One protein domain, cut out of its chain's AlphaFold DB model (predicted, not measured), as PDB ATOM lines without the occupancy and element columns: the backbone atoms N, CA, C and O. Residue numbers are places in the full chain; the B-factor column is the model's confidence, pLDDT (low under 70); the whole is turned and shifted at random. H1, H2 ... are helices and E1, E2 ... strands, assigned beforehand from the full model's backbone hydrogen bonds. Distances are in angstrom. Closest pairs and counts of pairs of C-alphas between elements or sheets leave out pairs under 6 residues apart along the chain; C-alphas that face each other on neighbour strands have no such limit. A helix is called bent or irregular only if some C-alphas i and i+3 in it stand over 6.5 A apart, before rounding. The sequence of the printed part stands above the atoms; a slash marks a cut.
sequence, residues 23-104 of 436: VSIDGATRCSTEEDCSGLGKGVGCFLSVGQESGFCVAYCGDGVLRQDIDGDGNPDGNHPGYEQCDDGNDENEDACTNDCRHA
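Overview. This is residues 23 to 104 of the 436 residues of the protein "FGE-sulfatase domain-containing protein" of Myxococcales bacterium (UniProt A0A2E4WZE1). There is little regular structure here: at one end a small hairpin, E1 and E2, has the short helix H1 over one face, and towards the other end residues 60 to 104 wind in loops. Of 82 printed residues only 15 are in named elements, in the order H1, E1, E2; the class is mixed. The whole is compact, radius of gyration of the C-alphas 12.9 A, spanning 37 by 30 by 18 A.

Arrangement. Start at residues 23 to 24, which pair antiparallel with residues 58 to 59 of E2, residues 55 to 59. Next comes H1, residues 34 to 40, irregular, with C-alphas 36 and 39 7.3 A apart; 1 of 3 O i to N i+4 pairs and 3 of 4 O i to N i+3 pairs are within hydrogen-bond range. Its closest C-alphas to E1, residues 45 to 47, are Glu 34 and Cys 46, 5.0 A. E1 and E2 form an antiparallel hairpin; find N 58 and O 45 within hydrogen-bond range, 2.9 A.

Along the chain. Find C-alpha 34 at (123.142, 157.064, 227.194), where H1 begins; it runs 10.6 A. E1 runs 6.1 A; E2 runs 13.0 A to C-alpha 59 at (116.545, 165.949, 223.005).

Size, cuts and confidence. The printed part has no cut; its mean pLDDT is 70.8, with 42 residues under 70.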
ATOM      1  N   VAL A  23     111.143 164.295 220.958       48.09
ATOM      2  CA  VAL A  23     111.451 164.496 219.545       48.09
ATOM      3  C   VAL A  23     112.838 163.985 219.119       48.09
ATOM      4  O   VAL A  23     113.881 164.335 219.664       48.09
ATOM      5  N   SER A  24     112.843 163.094 218.118       47.28
ATOM      6  CA  SER A  24     114.053 162.460 217.574       47.28
ATOM      7  C   SER A  24     114.965 163.498 216.925       47.28
ATOM      8  O   SER A  24     114.596 164.088 215.911       47.28
ATOM      9  N   ILE A  25     116.190 163.637 217.420       47.88
ATOM     10  CA  ILE A  25     117.194 164.477 216.768       47.88
ATOM     11  C   ILE A  25     117.727 163.713 215.549       47.88
ATOM     12  O   ILE A  25     118.212 162.589 215.679       47.88
ATOM     13  N   ASP A  26     117.545 164.311 214.375       43.09
ATOM     14  CA  ASP A  26     118.202 164.048 213.097       43.09
ATOM     15  C   ASP A  26     118.346 162.570 212.687       43.09
ATOM     16  O   ASP A  26     119.227 161.835 213.133       43.09
ATOM     17  N   GLY A  27     117.461 162.111 211.795       52.00
ATOM     18  CA  GLY A  27     117.760 160.965 210.924       52.00
ATOM     19  C   GLY A  27     118.188 159.647 211.593       52.00
ATOM     20  O   GLY A  27     118.792 158.815 210.917       52.00
ATOM     21  N   ALA A  28     117.822 159.427 212.863       56.19
ATOM     22  CA  ALA A  28     118.074 158.238 213.679       56.19
ATOM     23  C   ALA A  28     119.537 157.990 214.104       56.19
ATOM     24  O   ALA A  28     120.121 156.955 213.753       56.19
ATOM     25  N   THR A  29     120.084 158.832 214.991       59.16
ATOM     26  CA  THR A  29     121.179 158.373 215.866       59.16
ATOM     27  C   THR A  29     120.633 157.290 216.794       59.16
ATOM     28  O   THR A  29     119.916 157.555 217.761       59.16
ATOM     29  N   ARG A  30     120.903 156.031 216.436       66.38
ATOM     30  CA  ARG A  30     120.549 154.878 217.262       66.38
ATOM     31  C   ARG A  30     121.440 154.848 218.485       66.38
ATOM     32  O   ARG A  30     122.652 154.988 218.365       66.38
ATOM     33  N   CYS A  31     120.836 154.554 219.616       68.62
ATOM     34  CA  CYS A  31     121.541 154.394 220.870       68.62
ATOM     35  C   CYS A  31     121.179 153.044 221.488       68.62
ATOM     36  O   CYS A  31     120.085 152.515 221.287       68.62
ATOM     37  N   SER A  32     122.110 152.469 222.229       72.94
ATOM     38  CA  SER A  32     121.864 151.328 223.111       72.94
ATOM     39  C   SER A  32     122.088 151.714 224.572       72.94
ATOM     40  O   SER A  32     121.572 151.053 225.471       72.94
ATOM     41  N   THR A  33     122.837 152.792 224.807       69.88
ATOM     42  CA  THR A  33     123.159 153.374 226.109       69.88
ATOM     43  C   THR A  33     123.148 154.902 226.022       69.88
ATOM     44  O   THR A  33     123.225 155.467 224.934       69.88
ATOM     45  N   GLU A  34     123.080 155.593 227.162       63.19
ATOM     46  CA  GLU A  34     123.142 157.064 227.194       63.19
ATOM     47  C   GLU A  34     124.481 157.629 226.686       63.19
ATOM     48  O   GLU A  34     124.518 158.728 226.137       63.19
ATOM     49  N   GLU A  35     125.582 156.871 226.784       70.75
ATOM     50  CA  GLU A  35     126.885 157.288 226.245       70.75
ATOM     51  C   GLU A  35     126.854 157.482 224.724       70.75
ATOM     52  O   GLU A  35     127.554 158.358 224.212       70.75
ATOM     53  N   ASP A  36     126.003 156.743 224.006       68.25
ATOM     54  CA  ASP A  36     125.862 156.857 222.548       68.25
ATOM     55  C   ASP A  36     125.296 158.226 222.129       68.25
ATOM     56  O   ASP A  36     125.517 158.669 221.003       68.25
ATOM     57  N   CYS A  37     124.614 158.918 223.047       62.38
ATOM     58  CA  CYS A  37     124.038 160.244 222.830       62.38
ATOM     59  C   CYS A  37     124.901 161.386 223.397       62.38
ATOM     60  O   CYS A  37     124.619 162.554 223.144       62.38
ATOM     61  N   SER A  38     125.991 161.077 224.109       60.44
ATOM     62  CA  SER A  38     126.817 162.061 224.833       60.44
ATOM     63  C   SER A  38     127.512 163.111 223.949       60.44
ATOM     64  O   SER A  38     127.917 164.167 224.438       60.44
ATOM     65  N   GLY A  39     127.649 162.837 222.647       58.62
ATOM     66  CA  GLY A  39     128.202 163.767 221.656       58.62
ATOM     67  C   GLY A  39     127.195 164.778 221.094       58.62
ATOM     68  O   GLY A  39     127.610 165.674 220.365       58.62
ATOM     69  N   LEU A  40     125.907 164.640 221.425       56.12
ATOM     70  CA  LEU A  40     124.804 165.460 220.900       56.12
ATOM     71  C   LEU A  40     124.408 166.619 221.838       56.12
ATOM     72  O   LEU A  40     123.442 167.329 221.576       56.12
ATOM     73  N   GLY A  41     125.164 166.822 222.920       52.41
ATOM     74  CA  GLY A  41     124.897 167.834 223.946       52.41
ATOM     75  C   GLY A  41     124.462 167.218 225.279       52.41
ATOM     76  O   GLY A  41     124.130 166.037 225.359       52.41
ATOM     77  N   LYS A  42     124.510 168.010 226.358       45.12
ATOM     78  CA  LYS A  42     123.949 167.599 227.658       45.12
ATOM     79  C   LYS A  42     122.424 167.524 227.537       45.12
ATOM     80  O   LYS A  42     121.892 168.365 226.845       45.12
ATOM     81  N   GLY A  43     121.796 166.520 228.164       50.72
ATOM     82  CA  GLY A  43     120.337 166.295 228.178       50.72
ATOM     83  C   GLY A  43     119.747 165.484 227.026       50.72
ATOM     84  O   GLY A  43     118.571 165.136 227.049       50.72
ATOM     85  N   VAL A  44     120.585 165.051 226.080       59.22
ATOM     86  CA  VAL A  44     120.172 164.077 225.068       59.22
ATOM     87  C   VAL A  44     120.202 162.666 225.657       59.22
ATOM     88  O   VAL A  44     121.267 162.125 225.965       59.22
ATOM     89  N   GLY A  45     119.022 162.064 225.804       63.56
ATOM     90  CA  GLY A  45     118.830 160.744 226.401       63.56
ATOM     91  C   GLY A  45     118.604 159.645 225.365       63.56
ATOM     92  O   GLY A  45     118.057 159.878 224.286       63.56
ATOM     93  N   CYS A  46     118.996 158.414 225.700       69.06
ATOM     94  CA  CYS A  46     118.687 157.253 224.874       69.06
ATOM     95  C   CYS A  46     117.317 156.673 225.241       69.06
ATOM     96  O   CYS A  46     117.185 155.974 226.248       69.06
ATOM     97  N   PHE A  47     116.294 156.912 224.416       69.75
ATOM     98  CA  PHE A  47     114.965 156.356 224.666       69.75
ATOM     99  C   PHE A  47     114.828 154.957 224.051       69.75
ATOM    100  O   PHE A  47     114.738 154.795 222.829       69.75
ATOM    101  N   LEU A  48     114.808 153.928 224.905       67.44
ATOM    102  CA  LEU A  48     114.636 152.528 224.510       67.44
ATOM    103  C   LEU A  48     113.147 152.147 224.492       67.44
ATOM    104  O   LEU A  48     112.479 152.155 225.525       67.44
ATOM    105  N   SER A  49     112.628 151.724 223.337       60.53
ATOM    106  CA  SER A  49     111.289 151.124 223.264       60.53
ATOM    107  C   SER A  49     111.219 149.839 224.097       60.53
ATOM    108  O   SER A  49     112.110 148.990 224.027       60.53
ATOM    109  N   VAL A  50     110.133 149.662 224.858       53.50
ATOM    110  CA  VAL A  50     109.931 148.504 225.746       53.50
ATOM    111  C   VAL A  50     110.106 147.188 224.972       53.50
ATOM    112  O   VAL A  50     109.327 146.871 224.074       53.50
ATOM    113  N   GLY A  51     111.136 146.409 225.323       56.47
ATOM    114  CA  GLY A  51     111.449 145.122 224.688       56.47
ATOM    115  C   GLY A  51     112.360 145.185 223.450       56.47
ATOM    116  O   GLY A  51     112.445 144.191 222.728       56.47
ATOM    117  N   GLN A  52     113.030 146.310 223.184       64.75
ATOM    118  CA  GLN A  52     114.054 146.458 222.137       64.75
ATOM    119  C   GLN A  52     115.456 146.675 222.749       64.75
ATOM    120  O   GLN A  52     115.581 147.269 223.814       64.75
ATOM    121  N   GLU A  53     116.512 146.221 222.060       61.50
ATOM    122  CA  GLU A  53     117.930 146.419 222.452       61.50
ATOM    123  C   GLU A  53     118.554 147.713 221.877       61.50
ATOM    124  O   GLU A  53     119.732 148.005 222.091       61.50
ATOM    125  N   SER A  54     117.779 148.489 221.116       65.25
ATOM    126  CA  SER A  54     118.214 149.751 220.510       65.25
ATOM    127  C   SER A  54     117.077 150.766 220.496       65.25
ATOM    128  O   SER A  54     115.945 150.410 220.158       65.25
ATOM    129  N   GLY A  55     117.402 152.011 220.813       70.25
ATOM    130  CA  GLY A  55     116.522 153.172 220.844       70.25
ATOM    131  C   GLY A  55     117.036 154.302 219.960       70.25
ATOM    132  O   GLY A  55     117.877 154.085 219.081       70.25
ATOM    133  N   PHE A  56     116.533 155.507 220.205       70.88
ATOM    134  CA  PHE A  56     116.957 156.726 219.517       70.88
ATOM    135  C   PHE A  56     117.372 157.787 220.532       70.88
ATOM    136  O   PHE A  56     116.814 157.840 221.630       70.88
ATOM    137  N   CYS A  57     118.350 158.609 220.160       65.69
ATOM    138  CA  CYS A  57     118.699 159.796 220.929       65.69
ATOM    139  C   CYS A  57     117.590 160.846 220.793       65.69
ATOM    140  O   CYS A  57     117.200 161.206 219.677       65.69
ATOM    141  N   VAL A  58     117.078 161.312 221.927       65.81
ATOM    142  CA  VAL A  58     115.996 162.296 222.016       65.81
ATOM    143  C   VAL A  58     116.509 163.499 222.803       65.81
ATOM    144  O   VAL A  58     117.123 163.306 223.853       65.81
ATOM    145  N   ALA A  59     116.317 164.706 222.264       64.06
ATOM    146  CA  ALA A  59     116.545 165.949 223.005       64.06
ATOM    147  C   ALA A  59     115.386 166.175 223.970       64.06
ATOM    148  O   ALA A  59     114.271 165.701 223.727       64.06
ATOM    149  N   TYR A  60     115.676 166.880 225.051       69.62
ATOM    150  CA  TYR A  60     114.721 167.172 226.095       69.62
ATOM    151  C   TYR A  60     114.781 168.663 226.414       69.62
ATOM    152  O   TYR A  60     115.869 169.193 226.618       69.62
ATOM    153  N   CYS A  61     113.613 169.299 226.442       74.25
ATOM    154  CA  CYS A  61     113.492 170.700 226.808       74.25
ATOM    155  C   CYS A  61     113.792 170.907 228.279       74.25
ATOM    156  O   CYS A  61     113.174 170.233 229.092       74.25
ATOM    157  N   GLY A  62     114.679 171.834 228.618       74.25
ATOM    158  CA  GLY A  62     115.041 172.100 230.006       74.25
ATOM    159  C   GLY A  62     116.371 171.479 230.413       74.25
ATOM    160  O   GLY A  62     116.670 171.328 231.599       74.25
ATOM    161  N   ASP A  63     117.216 171.105 229.452       76.75
ATOM    162  CA  ASP A  63     118.546 170.570 229.742       76.75
ATOM    163  C   ASP A  63     119.661 171.628 229.783       76.75
ATOM    164  O   ASP A  63     120.826 171.326 230.098       76.75
ATOM    165  N   GLY A  64     119.295 172.881 229.526       79.06
ATOM    166  CA  GLY A  64     120.154 174.052 229.538       79.06
ATOM    167  C   GLY A  64     120.907 174.249 228.226       79.06
ATOM    168  O   GLY A  64     121.912 174.973 228.216       79.06
ATOM    169  N   VAL A  65     120.505 173.578 227.140       80.56
ATOM    170  CA  VAL A  65     121.176 173.632 225.838       80.56
ATOM    171  C   VAL A  65     120.181 173.989 224.738       80.56
ATOM    172  O   VAL A  65     119.589 173.108 224.151       80.56
ATOM    173  N   LEU A  66     120.120 175.268 224.358       82.44
ATOM    174  CA  LEU A  66     119.296 175.734 223.236       82.44
ATOM    175  C   LEU A  66     119.798 175.223 221.871       82.44
ATOM    176  O   LEU A  66     120.910 175.561 221.441       82.44
ATOM    177  N   ARG A  67     118.955 174.480 221.148       79.81
ATOM    178  CA  ARG A  67     119.273 173.873 219.842       79.81
ATOM    179  C   ARG A  67     118.476 174.490 218.686       79.81
ATOM    180  O   ARG A  67     117.349 174.098 218.404       79.81
ATOM    181  N   GLN A  68     119.098 175.428 217.964       79.56
ATOM    182  CA  GLN A  68     118.467 176.128 216.827       79.56
ATOM    183  C   GLN A  68     118.970 175.686 215.445       79.56
ATOM    184  O   GLN A  68     118.206 175.747 214.488       79.56
ATOM    185  N   ASP A  69     120.222 175.246 215.338       76.44
ATOM    186  CA  ASP A  69     120.887 174.803 214.101       76.44
ATOM    187  C   ASP A  69     121.373 173.370 214.337       76.44
ATOM    188  O   ASP A  69     122.339 173.147 215.075       76.44
ATOM    189  N   ILE A  70     120.617 172.396 213.830       69.25
ATOM    190  CA  ILE A  70     120.797 170.985 214.170       69.25
ATOM    191  C   ILE A  70     121.766 170.316 213.201       69.25
ATOM    192  O   ILE A  70     122.537 169.447 213.617       69.25
ATOM    193  N   ASP A  71     121.763 170.726 211.932       66.31
ATOM    194  CA  ASP A  71     122.659 170.185 210.908       66.31
ATOM    195  C   ASP A  71     124.024 170.906 210.816       66.31
ATOM    196  O   ASP A  71     124.967 170.387 210.200       66.31
ATOM    197  N   GLY A  72     124.177 172.043 211.505       65.88
ATOM    198  CA  GLY A  72     125.414 172.812 211.610       65.88
ATOM    199  C   GLY A  72     125.751 173.600 210.344       65.88
ATOM    200  O   GLY A  72     126.928 173.929 210.130       65.88
ATOM    201  N   ASP A  73     124.768 173.862 209.479       74.06
ATOM    202  CA  ASP A  73     124.941 174.620 208.239       74.06
ATOM    203  C   ASP A  73     124.954 176.149 208.448       74.06
ATOM    204  O   ASP A  73     125.308 176.904 207.529       74.06
ATOM    205  N   GLY A  74     124.663 176.600 209.672       71.25
ATOM    206  CA  GLY A  74     124.589 178.001 210.064       71.25
ATOM    207  C   GLY A  74     123.200 178.629 209.923       71.25
ATOM    208  O   GLY A  74     123.096 179.849 210.100       71.25
ATOM    209  N   ASN A  75     122.155 177.859 209.599       72.25
ATOM    210  CA  ASN A  75     120.767 178.309 209.526       72.25
ATOM    211  C   ASN A  75     119.887 177.654 210.602       72.25
ATOM    212  O   ASN A  75     120.064 176.488 210.932       72.25
ATOM    213  N   PRO A  76     118.873 178.374 211.118       75.69
ATOM    214  CA  PRO A  76     117.911 177.780 212.030       75.69
ATOM    215  C   PRO A  76     117.008 176.744 211.349       75.69
ATOM    216  O   PRO A  76     116.304 177.044 210.379       75.69
ATOM    217  N   ASP A  77     116.943 175.558 211.937       70.94
ATOM    218  CA  ASP A  77     116.182 174.413 211.454       70.94
ATOM    219  C   ASP A  77     114.746 174.402 212.005       70.94
ATOM    220  O   ASP A  77     114.294 173.422 212.586       70.94
ATOM    221  N   GLY A  78     113.977 175.480 211.820       68.62
ATOM    222  CA  GLY A  78     112.683 175.687 212.507       68.62
ATOM    223  C   GLY A  78     111.583 174.622 212.301       68.62
ATOM    224  O   GLY A  78     110.558 174.666 212.972       68.62
ATOM    225  N   ASN A  79     111.767 173.669 211.379       66.94
ATOM    226  CA  ASN A  79     110.873 172.519 211.163       66.94
ATOM    227  C   ASN A  79     111.496 171.180 211.588       66.94
ATOM    228  O   ASN A  79     110.896 170.120 211.371       66.94
ATOM    229  N   HIS A  80     112.725 171.200 212.095       68.88
ATOM    230  CA  HIS A  80     113.432 170.001 212.476       68.88
ATOM    231  C   HIS A  80     112.900 169.493 213.818       68.88
ATOM    232  O   HIS A  80     112.628 170.282 214.715       68.88
ATOM    233  N   PRO A  81     112.749 168.173 213.986       57.25
ATOM    234  CA  PRO A  81     112.130 167.642 215.187       57.25
ATOM    235  C   PRO A  81     112.926 167.985 216.474       57.25
ATOM    236  O   PRO A  81     112.339 168.275 217.501       57.25
ATOM    237  N   GLY A  82     114.257 168.042 216.421       64.50
ATOM    238  CA  GLY A  82     115.093 168.485 217.550       64.50
ATOM    239  C   GLY A  82     115.284 170.003 217.694       64.50
ATOM    240  O   GLY A  82     116.227 170.391 218.369       64.50
ATOM    241  N   TYR A  83     114.503 170.832 216.992       76.38
ATOM    242  CA  TYR A  83     114.591 172.293 217.085       76.38
ATOM    243  C   TYR A  83     113.880 172.815 218.334       76.38
ATOM    244  O   TYR A  83     112.751 172.422 218.623       76.38
ATOM    245  N   GLU A  84     114.518 173.770 219.000       84.00
ATOM    246  CA  GLU A  84     114.035 174.409 220.217       84.00
ATOM    247  C   GLU A  84     113.959 175.922 219.998       84.00
ATOM    248  O   GLU A  84     114.923 176.558 219.559       84.00
ATOM    249  N   GLN A  85     112.806 176.528 220.294       86.25
ATOM    250  CA  GLN A  85     112.691 177.990 220.274       86.25
ATOM    251  C   GLN A  85     113.358 178.603 221.511       86.25
ATOM    252  O   GLN A  85     113.980 179.660 221.413       86.25
ATOM    253  N   CYS A  86     113.282 177.899 222.639       87.44
ATOM    254  CA  CYS A  86     113.889 178.235 223.919       87.44
ATOM    255  C   CYS A  86     114.329 176.964 224.661       87.44
ATOM    256  O   CYS A  86     113.903 175.867 224.312       87.44
ATOM    257  N   ASP A  87     115.172 177.153 225.676       88.00
ATOM    258  CA  ASP A  87     115.495 176.189 226.731       88.00
ATOM    259  C   ASP A  87     115.994 177.003 227.939       88.00
ATOM    260  O   ASP A  87     116.930 177.803 227.805       88.00
ATOM    261  N   ASP A  88     115.352 176.862 229.095       86.50
ATOM    262  CA  ASP A  88     115.693 177.565 230.344       86.50
ATOM    263  C   ASP A  88     116.354 176.661 231.397       86.50
ATOM    264  O   ASP A  88     116.655 177.101 232.513       86.50
ATOM    265  N   GLY A  89     116.666 175.417 231.033       86.12
ATOM    266  CA  GLY A  89     117.364 174.479 231.897       86.12
ATOM    267  C   GLY A  89     116.529 173.868 233.018       86.12
ATOM    268  O   GLY A  89     117.132 173.414 234.002       86.12
ATOM    269  N   ASN A  90     115.194 173.868 232.915       84.00
ATOM    270  CA  ASN A  90     114.327 173.202 233.879       84.00
ATOM    271  C   ASN A  90     113.033 172.615 233.255       84.00
ATOM    272  O   ASN A  90     112.789 172.773 232.070       84.00
ATOM    273  N   ASP A  91     112.244 171.887 234.058       84.38
ATOM    274  CA  ASP A  91     111.025 171.168 233.620       84.38
ATOM    275  C   ASP A  91     109.723 171.909 234.008       84.38
ATOM    276  O   ASP A  91     108.635 171.312 234.074       84.38
ATOM    277  N   GLU A  92     109.830 173.172 234.417       87.50
ATOM    278  CA  GLU A  92     108.703 173.993 234.847       87.50
ATOM    279  C   GLU A  92     108.042 174.594 233.610       87.50
ATOM    280  O   GLU A  92     108.675 175.198 232.769       87.50
ATOM    281  N   ASN A  93     106.737 174.383 233.467       86.19
ATOM    282  CA  ASN A  93     106.025 174.805 232.260       86.19
ATOM    283  C   ASN A  93     105.587 176.277 232.320       86.19
ATOM    284  O   ASN A  93     105.105 176.802 231.330       86.19
ATOM    285  N   GLU A  94     105.656 176.884 233.506       90.31
ATOM    286  CA  GLU A  94     105.045 178.171 233.863       90.31
ATOM    287  C   GLU A  94     106.098 179.297 233.909       90.31
ATOM    288  O   GLU A  94     105.952 180.253 234.672       90.31
ATOM    289  N   ASP A  95     107.195 179.180 233.160       89.56
ATOM    290  CA  ASP A  95     108.260 180.181 233.094       89.56
ATOM    291  C   ASP A  95     108.583 180.586 231.639       89.56
ATOM    292  O   ASP A  95     107.696 180.675 230.795       89.56
ATOM    293  N   ALA A  96     109.829 180.961 231.340       87.38
ATOM    294  CA  ALA A  96     110.194 181.516 230.039       87.38
ATOM    295  C   ALA A  96     110.085 180.508 228.878       87.38
ATOM    296  O   ALA A  96     109.993 180.943 227.718       87.38
ATOM    297  N   CYS A  97     110.139 179.201 229.157       90.19
ATOM    298  CA  CYS A  97     110.060 178.156 228.151       90.19
ATOM    299  C   CYS A  97     109.092 177.043 228.548       90.19
ATOM    300  O   CYS A  97     109.252 176.353 229.543       90.19
ATOM    301  N   THR A  98     108.111 176.783 227.689       87.88
ATOM    302  CA  THR A  98     107.240 175.618 227.861       87.88
ATOM    303  C   THR A  98     108.028 174.317 227.676       87.88
ATOM    304  O   THR A  98     108.977 174.240 226.891       87.88
ATOM    305  N   ASN A  99     107.546 173.235 228.285       82.75
ATOM    306  CA  ASN A  99     108.113 171.888 228.153       82.75
ATOM    307  C   ASN A  99     108.064 171.325 226.711       82.75
ATOM    308  O   ASN A  99     108.659 170.284 226.430       82.75
ATOM    309  N   ASP A 100     107.375 172.011 225.790       81.56
ATOM    310  CA  ASP A 100     107.348 171.725 224.349       81.56
ATOM    311  C   ASP A 100     108.383 172.562 223.549       81.56
ATOM    312  O   ASP A 100     108.324 172.621 222.315       81.56
ATOM    313  N   CYS A 101     109.337 173.210 224.227       84.19
ATOM    314  CA  CYS A 101     110.394 174.064 223.662       84.19
ATOM    315  C   CYS A 101     109.896 175.239 222.837       84.19
ATOM    316  O   CYS A 101     110.442 175.575 221.774       84.19
ATOM    317  N   ARG A 102     108.846 175.876 223.346       86.94
ATOM    318  CA  ARG A 102     108.289 177.114 222.811       86.94
ATOM    319  C   ARG A 102     108.330 178.188 223.870       86.94
ATOM    320  O   ARG A 102     108.130 177.886 225.044       86.94
ATOM    321  N   HIS A 103     108.581 179.418 223.434       89.62
ATOM    322  CA  HIS A 103     108.431 180.568 224.313       89.62
ATOM    323  C   HIS A 103     107.024 180.550 224.900       89.62
ATOM    324  O   HIS A 103     106.080 180.362 224.131       89.62
ATOM    325  N   ALA A 104     106.923 180.739 226.214       88.19
ATOM    326  CA  ALA A 104     105.646 181.041 226.839       88.19
ATOM    327  C   ALA A 104     105.114 182.335 226.217       88.19
ATOM    328  O   ALA A 104     105.827 183.349 226.174       88.19
TER     329      ALA A 104